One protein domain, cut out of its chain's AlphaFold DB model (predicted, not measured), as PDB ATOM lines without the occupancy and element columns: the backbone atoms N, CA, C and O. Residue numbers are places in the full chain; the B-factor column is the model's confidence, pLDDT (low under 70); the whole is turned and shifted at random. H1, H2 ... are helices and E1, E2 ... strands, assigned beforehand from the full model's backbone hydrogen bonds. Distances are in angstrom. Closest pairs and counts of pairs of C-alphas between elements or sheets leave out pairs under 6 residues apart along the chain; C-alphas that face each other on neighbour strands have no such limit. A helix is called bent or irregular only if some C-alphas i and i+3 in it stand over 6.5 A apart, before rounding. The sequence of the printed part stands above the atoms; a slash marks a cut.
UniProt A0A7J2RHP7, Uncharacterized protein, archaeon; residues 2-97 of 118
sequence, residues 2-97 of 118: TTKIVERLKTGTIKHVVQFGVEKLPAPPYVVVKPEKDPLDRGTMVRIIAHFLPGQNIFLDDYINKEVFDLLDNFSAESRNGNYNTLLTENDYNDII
ATOM      1  N   THR A   2      -0.451  23.704  25.857       87.06
ATOM      2  CA  THR A   2      -0.489  24.144  27.273       87.06
ATOM      3  C   THR A   2       0.074  25.549  27.514       87.06
ATOM      4  O   THR A   2      -0.553  26.349  28.198       87.06
ATOM      5  N   THR A   3       1.203  25.910  26.893       89.19
ATOM      6  CA  THR A   3       1.755  27.279  26.965       89.19
ATOM      7  C   THR A   3       0.789  28.338  26.424       89.19
ATOM      8  O   THR A   3       0.637  29.383  27.041       89.19
ATOM      9  N   LYS A   4       0.074  28.049  25.328       92.00
ATOM     10  CA  LYS A   4      -0.933  28.949  24.740       92.00
ATOM     11  C   LYS A   4      -2.175  29.089  25.616       92.00
ATOM     12  O   LYS A   4      -2.705  30.184  25.732       92.00
ATOM     13  N   ILE A   5      -2.583  28.013  26.285       93.06
ATOM     14  CA  ILE A   5      -3.665  28.043  27.282       93.06
ATOM     15  C   ILE A   5      -3.268  28.937  28.461       93.06
ATOM     16  O   ILE A   5      -4.033  29.810  28.856       93.06
ATOM     17  N   VAL A   6      -2.046  28.776  28.980       94.56
ATOM     18  CA  VAL A   6      -1.508  29.635  30.048       94.56
ATOM     19  C   VAL A   6      -1.457  31.100  29.603       94.56
ATOM     20  O   VAL A   6      -1.906  31.972  30.341       94.56
ATOM     21  N   GLU A   7      -0.944  31.384  28.402       95.19
ATOM     22  CA  GLU A   7      -0.924  32.737  27.824       95.19
ATOM     23  C   GLU A   7      -2.336  33.327  27.711       95.19
ATOM     24  O   GLU A   7      -2.552  34.473  28.106       95.19
ATOM     25  N   ARG A   8      -3.309  32.541  27.235       96.06
ATOM     26  CA  ARG A   8      -4.705  32.966  27.097       96.06
ATOM     27  C   ARG A   8      -5.339  33.276  28.450       96.06
ATOM     28  O   ARG A   8      -5.918  34.348  28.605       96.06
ATOM     29  N   LEU A   9      -5.180  32.405  29.444       96.75
ATOM     30  CA  LEU A   9      -5.709  32.623  30.794       96.75
ATOM     31  C   LEU A   9      -5.124  33.876  31.454       96.75
ATOM     32  O   LEU A   9      -5.852  34.622  32.100       96.75
ATOM     33  N   LYS A  10      -3.845  34.192  31.209       97.19
ATOM     34  CA  LYS A  10      -3.218  35.438  31.693       97.19
ATOM     35  C   LYS A  10      -3.835  36.711  31.106       97.19
ATOM     36  O   LYS A  10      -3.548  37.805  31.597       97.19
ATOM     37  N   THR A  11      -4.671  36.622  30.072       96.69
ATOM     38  CA  THR A  11      -5.427  37.785  29.580       96.69
ATOM     39  C   THR A  11      -6.611  38.138  30.484       96.69
ATOM     40  O   THR A  11      -6.967  39.314  30.537       96.69
ATOM     41  N   GLY A  12      -7.112  37.187  31.279       95.56
ATOM     42  CA  GLY A  12      -8.182  37.380  32.262       95.56
ATOM     43  C   GLY A  12      -7.772  38.146  33.524       95.56
ATOM     44  O   GLY A  12      -6.684  38.711  33.611       95.56
ATOM     45  N   THR A  13      -8.642  38.172  34.522       97.12
ATOM     46  CA  THR A  13      -8.496  38.883  35.794       97.12
ATOM     47  C   THR A  13      -7.338  38.334  36.626       97.12
ATOM     48  O   THR A  13      -6.554  39.115  37.170       97.12
ATOM     49  N   ILE A  14      -7.152  37.010  36.668       96.88
ATOM     50  CA  ILE A  14      -6.037  36.371  37.378       96.88
ATOM     51  C   ILE A  14      -4.817  36.244  36.461       96.88
ATOM     52  O   ILE A  14      -4.785  35.465  35.511       96.88
ATOM     53  N   LYS A  15      -3.750  36.977  36.793       95.88
ATOM     54  CA  LYS A  15      -2.481  36.952  36.040       95.88
ATOM     55  C   LYS A  15      -1.514  35.864  36.508       95.88
ATOM     56  O   LYS A  15      -0.619  35.456  35.764       95.88
ATOM     57  N   HIS A  16      -1.686  35.384  37.737       97.31
ATOM     58  CA  HIS A  16      -0.885  34.312  38.312       97.31
ATOM     59  C   HIS A  16      -1.343  32.958  37.761       97.31
ATOM     60  O   HIS A  16      -2.068  32.220  38.416       97.31
ATOM     61  N   VAL A  17      -0.929  32.644  36.535       97.19
ATOM     62  CA  VAL A  17      -1.208  31.355  35.887       97.19
ATOM     63  C   VAL A  17       0.095  30.590  35.711       97.19
ATOM     64  O   VAL A  17       1.039  31.090  35.086       97.19
ATOM     65  N   VAL A  18       0.136  29.378  36.254       95.75
ATOM     66  CA  VAL A  18       1.305  28.496  36.255       95.75
ATOM     67  C   VAL A  18       0.946  27.119  35.708       95.75
ATOM     68  O   VAL A  18      -0.212  26.706  35.709       95.75
ATOM     69  N   GLN A  19       1.948  26.400  35.211       95.00
ATOM     70  CA  GLN A  19       1.784  24.989  34.868       95.00
ATOM     71  C   GLN A  19       1.884  24.135  36.134       95.00
ATOM     72  O   GLN A  19       2.523  24.527  37.111       95.00
ATOM     73  N   PHE A  20       1.250  22.968  36.120       93.69
ATOM     74  CA  PHE A  20       1.413  21.990  37.190       93.69
ATOM     75  C   PHE A  20       2.884  21.563  37.341       93.69
ATOM     76  O   PHE A  20       3.586  21.395  36.346       93.69
ATOM     77  N   GLY A  21       3.332  21.373  38.586       90.38
ATOM     78  CA  GLY A  21       4.699  20.941  38.903       90.38
ATOM     79  C   GLY A  21       5.721  22.068  39.090       90.38
ATOM     80  O   GLY A  21       6.911  21.782  39.182       90.38
ATOM     81  N   VAL A  22       5.297  23.337  39.153       90.56
ATOM     82  CA  VAL A  22       6.202  24.435  39.537       90.56
ATOM     83  C   VAL A  22       6.643  24.305  40.998       90.56
ATOM     84  O   VAL A  22       5.842  23.973  41.866       90.56
ATOM     85  N   GLU A  23       7.911  24.618  41.277       88.12
ATOM     86  CA  GLU A  23       8.505  24.485  42.619       88.12
ATOM     87  C   GLU A  23       7.857  25.397  43.666       88.12
ATOM     88  O   GLU A  23       7.791  25.057  44.846       88.12
ATOM     89  N   LYS A  24       7.387  26.574  43.241       90.06
ATOM     90  CA  LYS A  24       6.772  27.564  44.121       90.06
ATOM     91  C   LYS A  24       5.483  28.088  43.515       90.06
ATOM     92  O   LYS A  24       5.485  28.676  42.432       90.06
ATOM     93  N   LEU A  25       4.395  27.918  44.260       93.19
ATOM     94  CA  LEU A  25       3.108  28.496  43.910       93.19
ATOM     95  C   LEU A  25       3.094  30.003  44.229       93.19
ATOM     96  O   LEU A  25       3.676  30.434  45.234       93.19
ATOM     97  N   PRO A  26       2.480  30.825  43.364       94.25
ATOM     98  CA  PRO A  26       2.286  32.249  43.622       94.25
ATOM     99  C   PRO A  26       1.284  32.477  44.764       94.25
ATOM    100  O   PRO A  26       0.582  31.568  45.196       94.25
ATOM    101  N   ALA A  27       1.199  33.717  45.253       94.19
ATOM    102  CA  ALA A  27       0.173  34.076  46.229       94.19
ATOM    103  C   ALA A  27      -1.233  34.005  45.591       94.19
ATOM    104  O   ALA A  27      -1.382  34.429  44.435       94.19
ATOM    105  N   PRO A  28      -2.254  33.502  46.315       94.88
ATOM    106  CA  PRO A  28      -3.629  33.483  45.828       94.88
ATOM    107  C   PRO A  28      -4.160  34.912  45.591       94.88
ATOM    108  O   PRO A  28      -3.802  35.825  46.341       94.88
ATOM    109  N   PRO A  29      -5.021  35.117  44.577       97.19
ATOM    110  CA  PRO A  29      -5.571  34.089  43.696       97.19
ATOM    111  C   PRO A  29      -4.599  33.669  42.576       97.19
ATOM    112  O   PRO A  29      -3.860  34.495  42.034       97.19
ATOM    113  N   TYR A  30      -4.605  32.384  42.219       97.81
ATOM    114  CA  TYR A  30      -3.818  31.844  41.102       97.81
ATOM    115  C   TYR A  30      -4.505  30.673  40.408       97.81
ATOM    116  O   TYR A  30      -5.467  30.105  40.916       97.81
ATOM    117  N   VAL A  31      -3.989  30.308  39.237       97.94
ATOM    118  CA  VAL A  31      -4.488  29.203  38.420       97.94
ATOM    119  C   VAL A  31      -3.359  28.243  38.082       97.94
ATOM    120  O   VAL A  31      -2.288  28.658  37.636       97.94
ATOM    121  N   VAL A  32      -3.627  26.954  38.243       96.88
ATOM    122  CA  VAL A  32      -2.755  25.860  37.826       96.88
ATOM    123  C   VAL A  32      -3.356  25.186  36.598       96.88
ATOM    124  O   VAL A  32      -4.517  24.784  36.601       96.88
ATOM    125  N   VAL A  33      -2.555  25.051  35.543       96.81
ATOM    126  CA  VAL A  33      -2.918  24.318  34.323       96.81
ATOM    127  C   VAL A  33      -2.246  22.951  34.355       96.81
ATOM    128  O   VAL A  33      -1.017  22.859  34.266       96.81
ATOM    129  N   LYS A  34      -3.045  21.888  34.468       95.62
ATOM    130  CA  LYS A  34      -2.570  20.505  34.571       95.62
ATOM    131  C   LYS A  34      -3.032  19.674  33.367       95.62
ATOM    132  O   LYS A  34      -4.221  19.381  33.263       95.62
ATOM    133  N   PRO A  35      -2.128  19.291  32.450       93.56
ATOM    134  CA  PRO A  35      -2.441  18.311  31.420       93.56
ATOM    135  C   PRO A  35      -2.445  16.891  32.012       93.56
ATOM    136  O   PRO A  35      -1.532  16.522  32.749       93.56
ATOM    137  N   GLU A  36      -3.444  16.090  31.662       92.94
ATOM    138  CA  GLU A  36      -3.587  14.682  32.036       92.94
ATOM    139  C   GLU A  36      -3.985  13.852  30.808       92.94
ATOM    140  O   GLU A  36      -4.604  14.353  29.866       92.94
ATOM    141  N   LYS A  37      -3.614  12.569  30.797       89.69
ATOM    142  CA  LYS A  37      -4.065  11.654  29.748       89.69
ATOM    143  C   LYS A  37      -5.567  11.404  29.918       89.69
ATOM    144  O   LYS A  37      -5.999  11.065  31.016       89.69
ATOM    145  N   ASP A  38      -6.336  11.544  28.839       88.88
ATOM    146  CA  ASP A  38      -7.750  11.166  28.843       88.88
ATOM    147  C   ASP A  38      -7.894   9.636  29.007       88.88
ATOM    148  O   ASP A  38      -7.272   8.892  28.240       88.88
ATOM    149  N   PRO A  39      -8.694   9.131  29.969       87.25
ATOM    150  CA  PRO A  39      -8.886   7.693  30.181       87.25
ATOM    151  C   PRO A  39      -9.478   6.960  28.973       87.25
ATOM    152  O   PRO A  39      -9.262   5.760  28.823       87.25
ATOM    153  N   LEU A  40     -10.212   7.678  28.118       87.62
ATOM    154  CA  LEU A  40     -10.813   7.152  26.893       87.62
ATOM    155  C   LEU A  40      -9.894   7.317  25.669       87.62
ATOM    156  O   LEU A  40     -10.320   7.051  24.549       87.62
ATOM    157  N   ASP A  41      -8.647   7.761  25.874       87.62
ATOM    158  CA  ASP A  41      -7.634   7.982  24.834       87.62
ATOM    159  C   ASP A  41      -8.077   8.967  23.732       87.62
ATOM    160  O   ASP A  41      -7.533   8.976  22.631       87.62
ATOM    161  N   ARG A  42      -9.041   9.856  24.027       86.69
ATOM    162  CA  ARG A  42      -9.551  10.863  23.073       86.69
ATOM    163  C   ARG A  42      -8.561  12.004  22.836       86.69
ATOM    164  O   ARG A  42      -8.740  12.803  21.917       86.69
ATOM    165  N   GLY A  43      -7.538  12.117  23.679       89.31
ATOM    166  CA  GLY A  43      -6.537  13.173  23.634       89.31
ATOM    167  C   GLY A  43      -5.967  13.500  25.011       89.31
ATOM    168  O   GLY A  43      -5.728  12.620  25.837       89.31
ATOM    169  N   THR A  44      -5.710  14.785  25.248       91.12
ATOM    170  CA  THR A  44      -5.197  15.297  26.527       91.12
ATOM    171  C   THR A  44      -6.296  16.073  27.240       91.12
ATOM    172  O   THR A  44      -6.781  17.071  26.711       91.12
ATOM    173  N   MET A  45      -6.658  15.666  28.453       92.88
ATOM    174  CA  MET A  45      -7.476  16.502  29.326       92.88
ATOM    175  C   MET A  45      -6.614  17.629  29.886       92.88
ATOM    176  O   MET A  45      -5.485  17.416  30.321       92.88
ATOM    177  N   VAL A  46      -7.136  18.844  29.887       93.75
ATOM    178  CA  VAL A  46      -6.494  20.017  30.465       93.75
ATOM    179  C   VAL A  46      -7.371  20.503  31.605       93.75
ATOM    180  O   VAL A  46      -8.446  21.058  31.385       93.75
ATOM    181  N   ARG A  47      -6.900  20.294  32.832       94.69
ATOM    182  CA  ARG A  47      -7.566  20.751  34.051       94.69
ATOM    183  C   ARG A  47      -7.085  22.151  34.392       94.69
ATOM    184  O   ARG A  47      -5.880  22.386  34.518       94.69
ATOM    185  N   ILE A  48      -8.029  23.072  34.526       96.06
ATOM    186  CA  ILE A  48      -7.793  24.451  34.942       96.06
ATOM    187  C   ILE A  48      -8.265  24.572  36.382       96.06
ATOM    188  O   ILE A  48      -9.465  24.552  36.633       96.06
ATOM    189  N   ILE A  49      -7.325  24.668  37.319       95.88
ATOM    190  CA  ILE A  49      -7.600  24.640  38.758       95.88
ATOM    191  C   ILE A  49      -7.323  26.033  39.315       95.88
ATOM    192  O   ILE A  49      -6.173  26.473  39.329       95.88
ATOM    193  N   ALA A  50      -8.359  26.746  39.745       97.12
ATOM    194  CA  ALA A  50      -8.203  28.050  40.382       97.12
ATOM    195  C   ALA A  50      -8.144  27.893  41.901       97.12
ATOM    196  O   ALA A  50      -8.894  27.108  42.474       97.12
ATOM    197  N   HIS A  51      -7.268  28.666  42.533       97.56
ATOM    198  CA  HIS A  51      -7.040  28.692  43.972       97.56
ATOM    199  C   HIS A  51      -7.289  30.099  44.513       97.56
ATOM    200  O   HIS A  51      -6.745  31.076  43.995       97.56
ATOM    201  N   PHE A  52      -8.102  30.196  45.562       97.50
ATOM    202  CA  PHE A  52      -8.513  31.439  46.217       97.50
ATOM    203  C   PHE A  52      -8.378  31.323  47.739       97.50
ATOM    204  O   PHE A  52      -8.258  30.224  48.283       97.50
ATOM    205  N   LEU A  53      -8.407  32.448  48.458       96.88
ATOM    206  CA  LEU A  53      -8.422  32.403  49.919       96.88
ATOM    207  C   LEU A  53      -9.777  31.883  50.436       96.88
ATOM    208  O   LEU A  53     -10.815  32.121  49.806       96.88
ATOM    209  N   PRO A  54      -9.806  31.210  51.602       95.69
ATOM    210  CA  PRO A  54     -11.055  30.823  52.250       95.69
ATOM    211  C   PRO A  54     -12.010  32.014  52.425       95.69
ATOM    212  O   PRO A  54     -11.585  33.117  52.766       95.69
ATOM    213  N   GLY A  55     -13.307  31.794  52.187       94.12
ATOM    214  CA  GLY A  55     -14.340  32.839  52.223       94.12
ATOM    215  C   GLY A  55     -14.589  33.541  50.881       94.12
ATOM    216  O   GLY A  55     -15.534  34.315  50.770       94.12
ATOM    217  N   GLN A  56     -13.798  33.247  49.844       96.06
ATOM    218  CA  GLN A  56     -13.964  33.809  48.495       96.06
ATOM    219  C   GLN A  56     -14.730  32.880  47.534       96.06
ATOM    220  O   GLN A  56     -14.532  32.944  46.323       96.06
ATOM    221  N   ASN A  57     -15.607  32.015  48.053       95.00
ATOM    222  CA  ASN A  57     -16.294  30.971  47.284       95.00
ATOM    223  C   ASN A  57     -17.042  31.508  46.055       95.00
ATOM    224  O   ASN A  57     -16.938  30.913  44.991       95.00
ATOM    225  N   ILE A  58     -17.743  32.640  46.187       94.75
ATOM    226  CA  ILE A  58     -18.495  33.254  45.077       94.75
ATOM    227  C   ILE A  58     -17.545  33.695  43.957       94.75
ATOM    228  O   ILE A  58     -17.794  33.408  42.795       94.75
ATOM    229  N   PHE A  59     -16.416  34.326  44.298       96.25
ATOM    230  CA  PHE A  59     -15.432  34.767  43.304       96.25
ATOM    231  C   PHE A  59     -14.747  33.592  42.605       96.25
ATOM    232  O   PHE A  59     -14.493  33.659  41.407       96.25
ATOM    233  N   LEU A  60     -14.455  32.520  43.348       96.00
ATOM    234  CA  LEU A  60     -13.906  31.289  42.787       96.00
ATOM    235  C   LEU A  60     -14.893  30.641  41.805       96.00
ATOM    236  O   LEU A  60     -14.494  30.235  40.714       96.00
ATOM    237  N   ASP A  61     -16.166  30.555  42.195       94.25
ATOM    238  CA  ASP A  61     -17.214  29.958  41.373       94.25
ATOM    239  C   ASP A  61     -17.457  30.770  40.095       94.25
ATOM    240  O   ASP A  61     -17.386  30.212  39.001       94.25
ATOM    241  N   ASP A  62     -17.614  32.091  40.216       95.19
ATOM    242  CA  ASP A  62     -17.753  32.999  39.075       95.19
ATOM    243  C   ASP A  62     -16.539  32.917  38.142       95.19
ATOM    244  O   ASP A  62     -16.690  32.810  36.923       95.19
ATOM    245  N   TYR A  63     -15.322  32.922  38.692       96.25
ATOM    246  CA  TYR A  63     -14.107  32.865  37.885       96.25
ATOM    247  C   TYR A  63     -14.018  31.567  37.068       96.25
ATOM    248  O   TYR A  63     -13.787  31.613  35.859       96.25
ATOM    249  N   ILE A  64     -14.227  30.405  37.694       95.00
ATOM    250  CA  ILE A  64     -14.156  29.109  37.002       95.00
ATOM    251  C   ILE A  64     -15.328  28.915  36.031       95.00
ATOM    252  O   ILE A  64     -15.141  28.431  34.907       95.00
ATOM    253  N   ASN A  65     -16.545  29.262  36.451       92.38
ATOM    254  CA  ASN A  65     -17.734  28.927  35.681       92.38
ATOM    255  C   ASN A  65     -17.977  29.887  34.520       92.38
ATOM    256  O   ASN A  65     -18.504  29.454  33.494       92.38
ATOM    257  N   LYS A  66     -17.584  31.155  34.674       93.44
ATOM    258  CA  LYS A  66     -17.802  32.202  33.679       93.44
ATOM    259  C   LYS A  66     -16.511  32.601  32.990       93.44
ATOM    260  O   LYS A  66     -16.378  32.397  31.796       93.44
ATOM    261  N   GLU A  67     -15.536  33.126  33.722       96.38
ATOM    262  CA  GLU A  67     -14.382  33.748  33.072       96.38
ATOM    263  C   GLU A  67     -13.449  32.733  32.395       96.38
ATOM    264  O   GLU A  67     -13.057  32.921  31.246       96.38
ATOM    265  N   VAL A  68     -13.118  31.627  33.067       95.44
ATOM    266  CA  VAL A  68     -12.322  30.549  32.456       95.44
ATOM    267  C   VAL A  68     -13.045  29.948  31.255       95.44
ATOM    268  O   VAL A  68     -12.397  29.648  30.252       95.44
ATOM    269  N   PHE A  69     -14.368  29.796  31.342       93.38
ATOM    270  CA  PHE A  69     -15.186  29.348  30.221       93.38
ATOM    271  C   PHE A  69     -15.109  30.338  29.059       93.38
ATOM    272  O   PHE A  69     -14.645  29.961  27.995       93.38
ATOM    273  N   ASP A  70     -15.421  31.614  29.272       94.44
ATOM    274  CA  ASP A  70     -15.393  32.647  28.227       94.44
ATOM    275  C   ASP A  70     -14.005  32.786  27.567       94.44
ATOM    276  O   ASP A  70     -13.882  33.111  26.383       94.44
ATOM    277  N   LEU A  71     -12.925  32.550  28.320       95.88
ATOM    278  CA  LEU A  71     -11.559  32.634  27.802       95.88
ATOM    279  C   LEU A  71     -11.148  31.435  26.945       95.88
ATOM    280  O   LEU A  71     -10.321  31.623  26.040       95.88
ATOM    281  N   LEU A  72     -11.644  30.237  27.263       94.31
ATOM    282  CA  LEU A  72     -11.171  28.967  26.699       94.31
ATOM    283  C   LEU A  72     -12.212  28.209  25.869       94.31
ATOM    284  O   LEU A  72     -11.826  27.304  25.126       94.31
ATOM    285  N   ASP A  73     -13.489  28.564  25.954       91.00
ATOM    286  CA  ASP A  73     -14.535  27.975  25.130       91.00
ATOM    287  C   ASP A  73     -14.249  28.260  23.655       91.00
ATOM    288  O   ASP A  73     -13.957  29.390  23.256       91.00
ATOM    289  N   ASN A  74     -14.254  27.196  22.848       84.31
ATOM    290  CA  ASN A  74     -13.864  27.229  21.438       84.31
ATOM    291  C   ASN A  74     -12.474  27.849  21.170       84.31
ATOM    292  O   ASN A  74     -12.164  28.242  20.040       84.31
ATOM    293  N   PHE A  75     -11.603  27.929  22.184       91.25
ATOM    294  CA  PHE A  75     -10.257  28.453  22.008       91.25
ATOM    295  C   PHE A  75      -9.453  27.520  21.110       91.25
ATOM    296  O   PHE A  75      -9.285  26.331  21.397       91.25
ATOM    297  N   SER A  76      -8.915  28.089  20.036       88.88
ATOM    298  CA  SER A  76      -8.033  27.393  19.116       88.88
ATOM    299  C   SER A  76      -6.667  28.057  19.071       88.88
ATOM    300  O   SER A  76      -6.532  29.281  19.125       88.88
ATOM    301  N   ALA A  77      -5.632  27.230  18.995       85.88
ATOM    302  CA  ALA A  77      -4.273  27.706  18.825       85.88
ATOM    303  C   ALA A  77      -3.441  26.712  18.021       85.88
ATOM    304  O   ALA A  77      -3.653  25.496  18.058       85.88
ATOM    305  N   GLU A  78      -2.457  27.259  17.318       82.56
ATOM    306  CA  GLU A  78      -1.460  26.482  16.603       82.56
ATOM    307  C   GLU A  78      -0.599  25.689  17.602       82.56
ATOM    308  O   GLU A  78      -0.081  26.202  18.605       82.56
ATOM    309  N   SER A  79      -0.471  24.392  17.348       72.56
ATOM    310  CA  SER A  79       0.480  23.526  18.032       72.56
ATOM    311  C   SER A  79       1.892  23.735  17.487       72.56
ATOM    312  O   SER A  79       2.100  24.348  16.448       72.56
ATOM    313  N   ARG A  80       2.891  23.156  18.161       68.94
ATOM    314  CA  ARG A  80       4.295  23.234  17.727       68.94
ATOM    315  C   ARG A  80       4.532  22.667  16.315       68.94
ATOM    316  O   ARG A  80       5.542  22.988  15.706       68.94
ATOM    317  N   ASN A  81       3.610  21.843  15.818       73.12
ATOM    318  CA  ASN A  81       3.713  21.157  14.533       73.12
ATOM    319  C   ASN A  81       2.903  21.849  13.420       73.12
ATOM    320  O   ASN A  81       2.685  21.240  12.380       73.12
ATOM    321  N   GLY A  82       2.395  23.067  13.640       71.81
ATOM    322  CA  GLY A  82       1.581  23.790  12.654       71.81
ATOM    323  C   GLY A  82       0.093  23.425  12.649       71.81
ATOM    324  O   GLY A  82      -0.713  24.099  12.014       71.81
ATOM    325  N   ASN A  83      -0.310  22.385  13.387       78.75
ATOM    326  CA  ASN A  83      -1.714  21.976  13.459       78.75
ATOM    327  C   ASN A  83      -2.499  22.888  14.403       78.75
ATOM    328  O   ASN A  83      -2.102  23.046  15.563       78.75
ATOM    329  N   TYR A  84      -3.640  23.404  13.953       81.88
ATOM    330  CA  TYR A  84      -4.601  24.087  14.814       81.88
ATOM    331  C   TYR A  84      -5.408  23.066  15.605       81.88
ATOM    332  O   TYR A  84      -6.002  22.159  15.033       81.88
ATOM    333  N   ASN A  85      -5.419  23.221  16.926       85.44
ATOM    334  CA  ASN A  85      -6.245  22.406  17.805       85.44
ATOM    335  C   ASN A  85      -7.243  23.305  18.522       85.44
ATOM    336  O   ASN A  85      -6.859  24.376  18.997       85.44
ATOM    337  N   THR A  86      -8.481  22.840  18.637       89.25
ATOM    338  CA  THR A  86      -9.545  23.515  19.383       89.25
ATOM    339  C   THR A  86      -9.770  22.783  20.696       89.25
ATOM    340  O   THR A  86      -9.837  21.555  20.711       89.25
ATOM    341  N   LEU A  87      -9.863  23.527  21.795       90.50
ATOM    342  CA  LEU A  87     -10.301  22.969  23.068       90.50
ATOM    343  C   LEU A  87     -11.801  22.708  23.037       90.50
ATOM    344  O   LEU A  87     -12.582  23.566  22.633       90.50
ATOM    345  N   LEU A  88     -12.186  21.527  23.503       90.56
ATOM    346  CA  LEU A  88     -13.572  21.147  23.706       90.56
ATOM    347  C   LEU A  88     -13.883  21.248  25.195       90.56
ATOM    348  O   LEU A  88     -13.126  20.746  26.025       90.56
ATOM    349  N   THR A  89     -14.979  21.908  25.540       87.19
ATOM    350  CA  THR A  89     -15.424  21.987  26.932       87.19
ATOM    351  C   THR A  89     -15.965  20.626  27.370       87.19
ATOM    352  O   THR A  89     -16.835  20.067  26.704       87.19
ATOM    353  N   GLU A  90     -15.463  20.097  28.486       85.25
ATOM    354  CA  GLU A  90     -16.059  18.931  29.144       85.25
ATOM    355  C   GLU A  90     -17.097  19.417  30.168       85.25
ATOM    356  O   GLU A  90     -16.899  20.428  30.848       85.25
ATOM    357  N   ASN A  91     -18.228  18.717  30.272       69.62
ATOM    358  CA  ASN A  91     -19.351  19.105  31.140       69.62
ATOM    359  C   ASN A  91     -19.176  18.670  32.608       69.62
ATOM    360  O   ASN A  91     -20.162  18.513  33.327       69.62
ATOM    361  N   ASP A  92     -17.936  18.512  33.068       66.75
ATOM    362  CA  ASP A  92     -17.653  18.175  34.459       66.75
ATOM    363  C   ASP A  92     -17.626  19.440  35.321       66.75
ATOM    364  O   ASP A  92     -16.697  20.254  35.275       66.75
ATOM    365  N   TYR A  93     -18.686  19.598  36.113       64.50
ATOM    366  CA  TYR A  93     -18.773  20.593  37.172       64.50
ATOM    367  C   TYR A  93     -18.319  19.956  38.478       64.50
ATOM    368  O   TYR A  93     -19.023  19.121  39.043       64.50
ATOM    369  N   ASN A  94     -17.162  20.386  38.974       73.75
ATOM    370  CA  ASN A  94     -16.652  19.927  40.259       73.75
ATOM    371  C   ASN A  94     -17.023  20.914  41.374       73.75
ATOM    372  O   ASN A  94     -17.072  22.133  41.169       73.75
ATOM    373  N   ASP A  95     -17.310  20.378  42.561       82.56
ATOM    374  CA  ASP A  95     -17.563  21.175  43.761       82.56
ATOM    375  C   ASP A  95     -16.301  21.915  44.225       82.56
ATOM    376  O   ASP A  95     -15.174  21.599  43.836       82.56
ATOM    377  N   ILE A  96     -16.495  22.932  45.070       87.44
ATOM    378  CA  ILE A  96     -15.376  23.640  45.699       87.44
ATOM    379  C   ILE A  96     -14.679  22.691  46.675       87.44
ATOM    380  O   ILE A  96     -15.269  22.220  47.648       87.44
ATOM    381  N   ILE A  97     -13.391  22.475  46.443       89.94
ATOM    382  CA  ILE A  97     -12.492  21.751  47.329       89.94
ATOM    383  C   ILE A  97     -12.010  22.721  48.407       89.94
ATOM    384  O   ILE A  97     -11.508  23.814  48.127       89.94
TER     385      ILE A  97
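This is residues 2 to 97 of the 118 residues of an uncharacterized protein of archaeon (UniProt A0A7J2RHP7). A small sheet, built on the long hairpin E2 and E3 with short E1 beside E2, has both helices over one face, where H1 and H2 meet near their ends to make a corner. A second, much smaller hairpin, E4 and E5, lies at one end of the long axis, and residues 87 to 97 fold back from it along the length of the domain. The printed part has 96 residues with two named helices and five named strands, in the order H1 E1 E2 E3 H2 E4 E5; the larger sheet is mixed, in the order E1 E2 E3, and the smaller is antiparallel. The class is mixed, helices and strands, and the whole is compact, with a radius of gyration of the C-alphas of 13.6 A, yet elongated, spanning 42 by 27 by 23 A.

Look first at the hairpin of E2, residues 30 to 37, and E3, residues 43 to 52: they are antiparallel at 158 degrees, with N 32 and O 49 2.8 A apart, within hydrogen-bond range. On the other side of E2 find E1, residues 17 to 19, parallel to E2 at 31 degrees, with N 18 and O 31 2.9 A apart. H1, residues 2 to 9, and H2, residues 57 to 72, are on the same face of this sheet, which makes two layers, helices on one face of a sheet. H1 lies over E2 at a height of 8.5 A and runs slantwise to the strands, only just, at 33 degrees to E2 on the local plane; its closest C-alphas to E1 are Val 6 and Val 17, 6.1 A. H2 lies over E3 at a height of 9.4 A, slantwise, only just, at 30.5 degrees on the local plane; the closest C-alphas are Phe 52 and Leu 60, 6.4 A. With its residues 68 to 72 alone, H2 touches H1 at a steep tilt of 64 degrees, opposite ways; the closest C-alphas are Leu 9 and Leu 71, 6.6 A. The hairpin of E4, residues 76 to 78, and E5, residues 84 to 86, is antiparallel at 155 degrees, with N 77 and O 85 3.1 A apart; both strands are apart from E1, E2 and E3. In H1 every O i to N i+4 pair is within hydrogen-bond range; in H2 10 of 12 are.

Find C-alpha 30 at (-3.818, 31.844, 41.102); from there E2 runs 23.2 A to Lys 37. E3 begins at C-alpha 43, (-6.537, 13.173, 23.634), and runs 29.1 A to Phe 52. H2 runs 21.3 A from Asn 57 to Leu 72 and is only just irregular, with C-alphas 65 and 68 6.51 A apart. H1 runs 10.6 A, E1 and E4 7.1 A each, and E5 6.8 A, ending at C-alpha 86, (-9.545, 23.515, 19.383).

Look for the two C-alphas farthest apart at Gly 55 and Gly 82, 43.6 A. The printed part has no cut, and no link between named elements is long. The mean pLDDT of the printed part is 90.8; it is under 70 at residue 80 and residues 91 to 93.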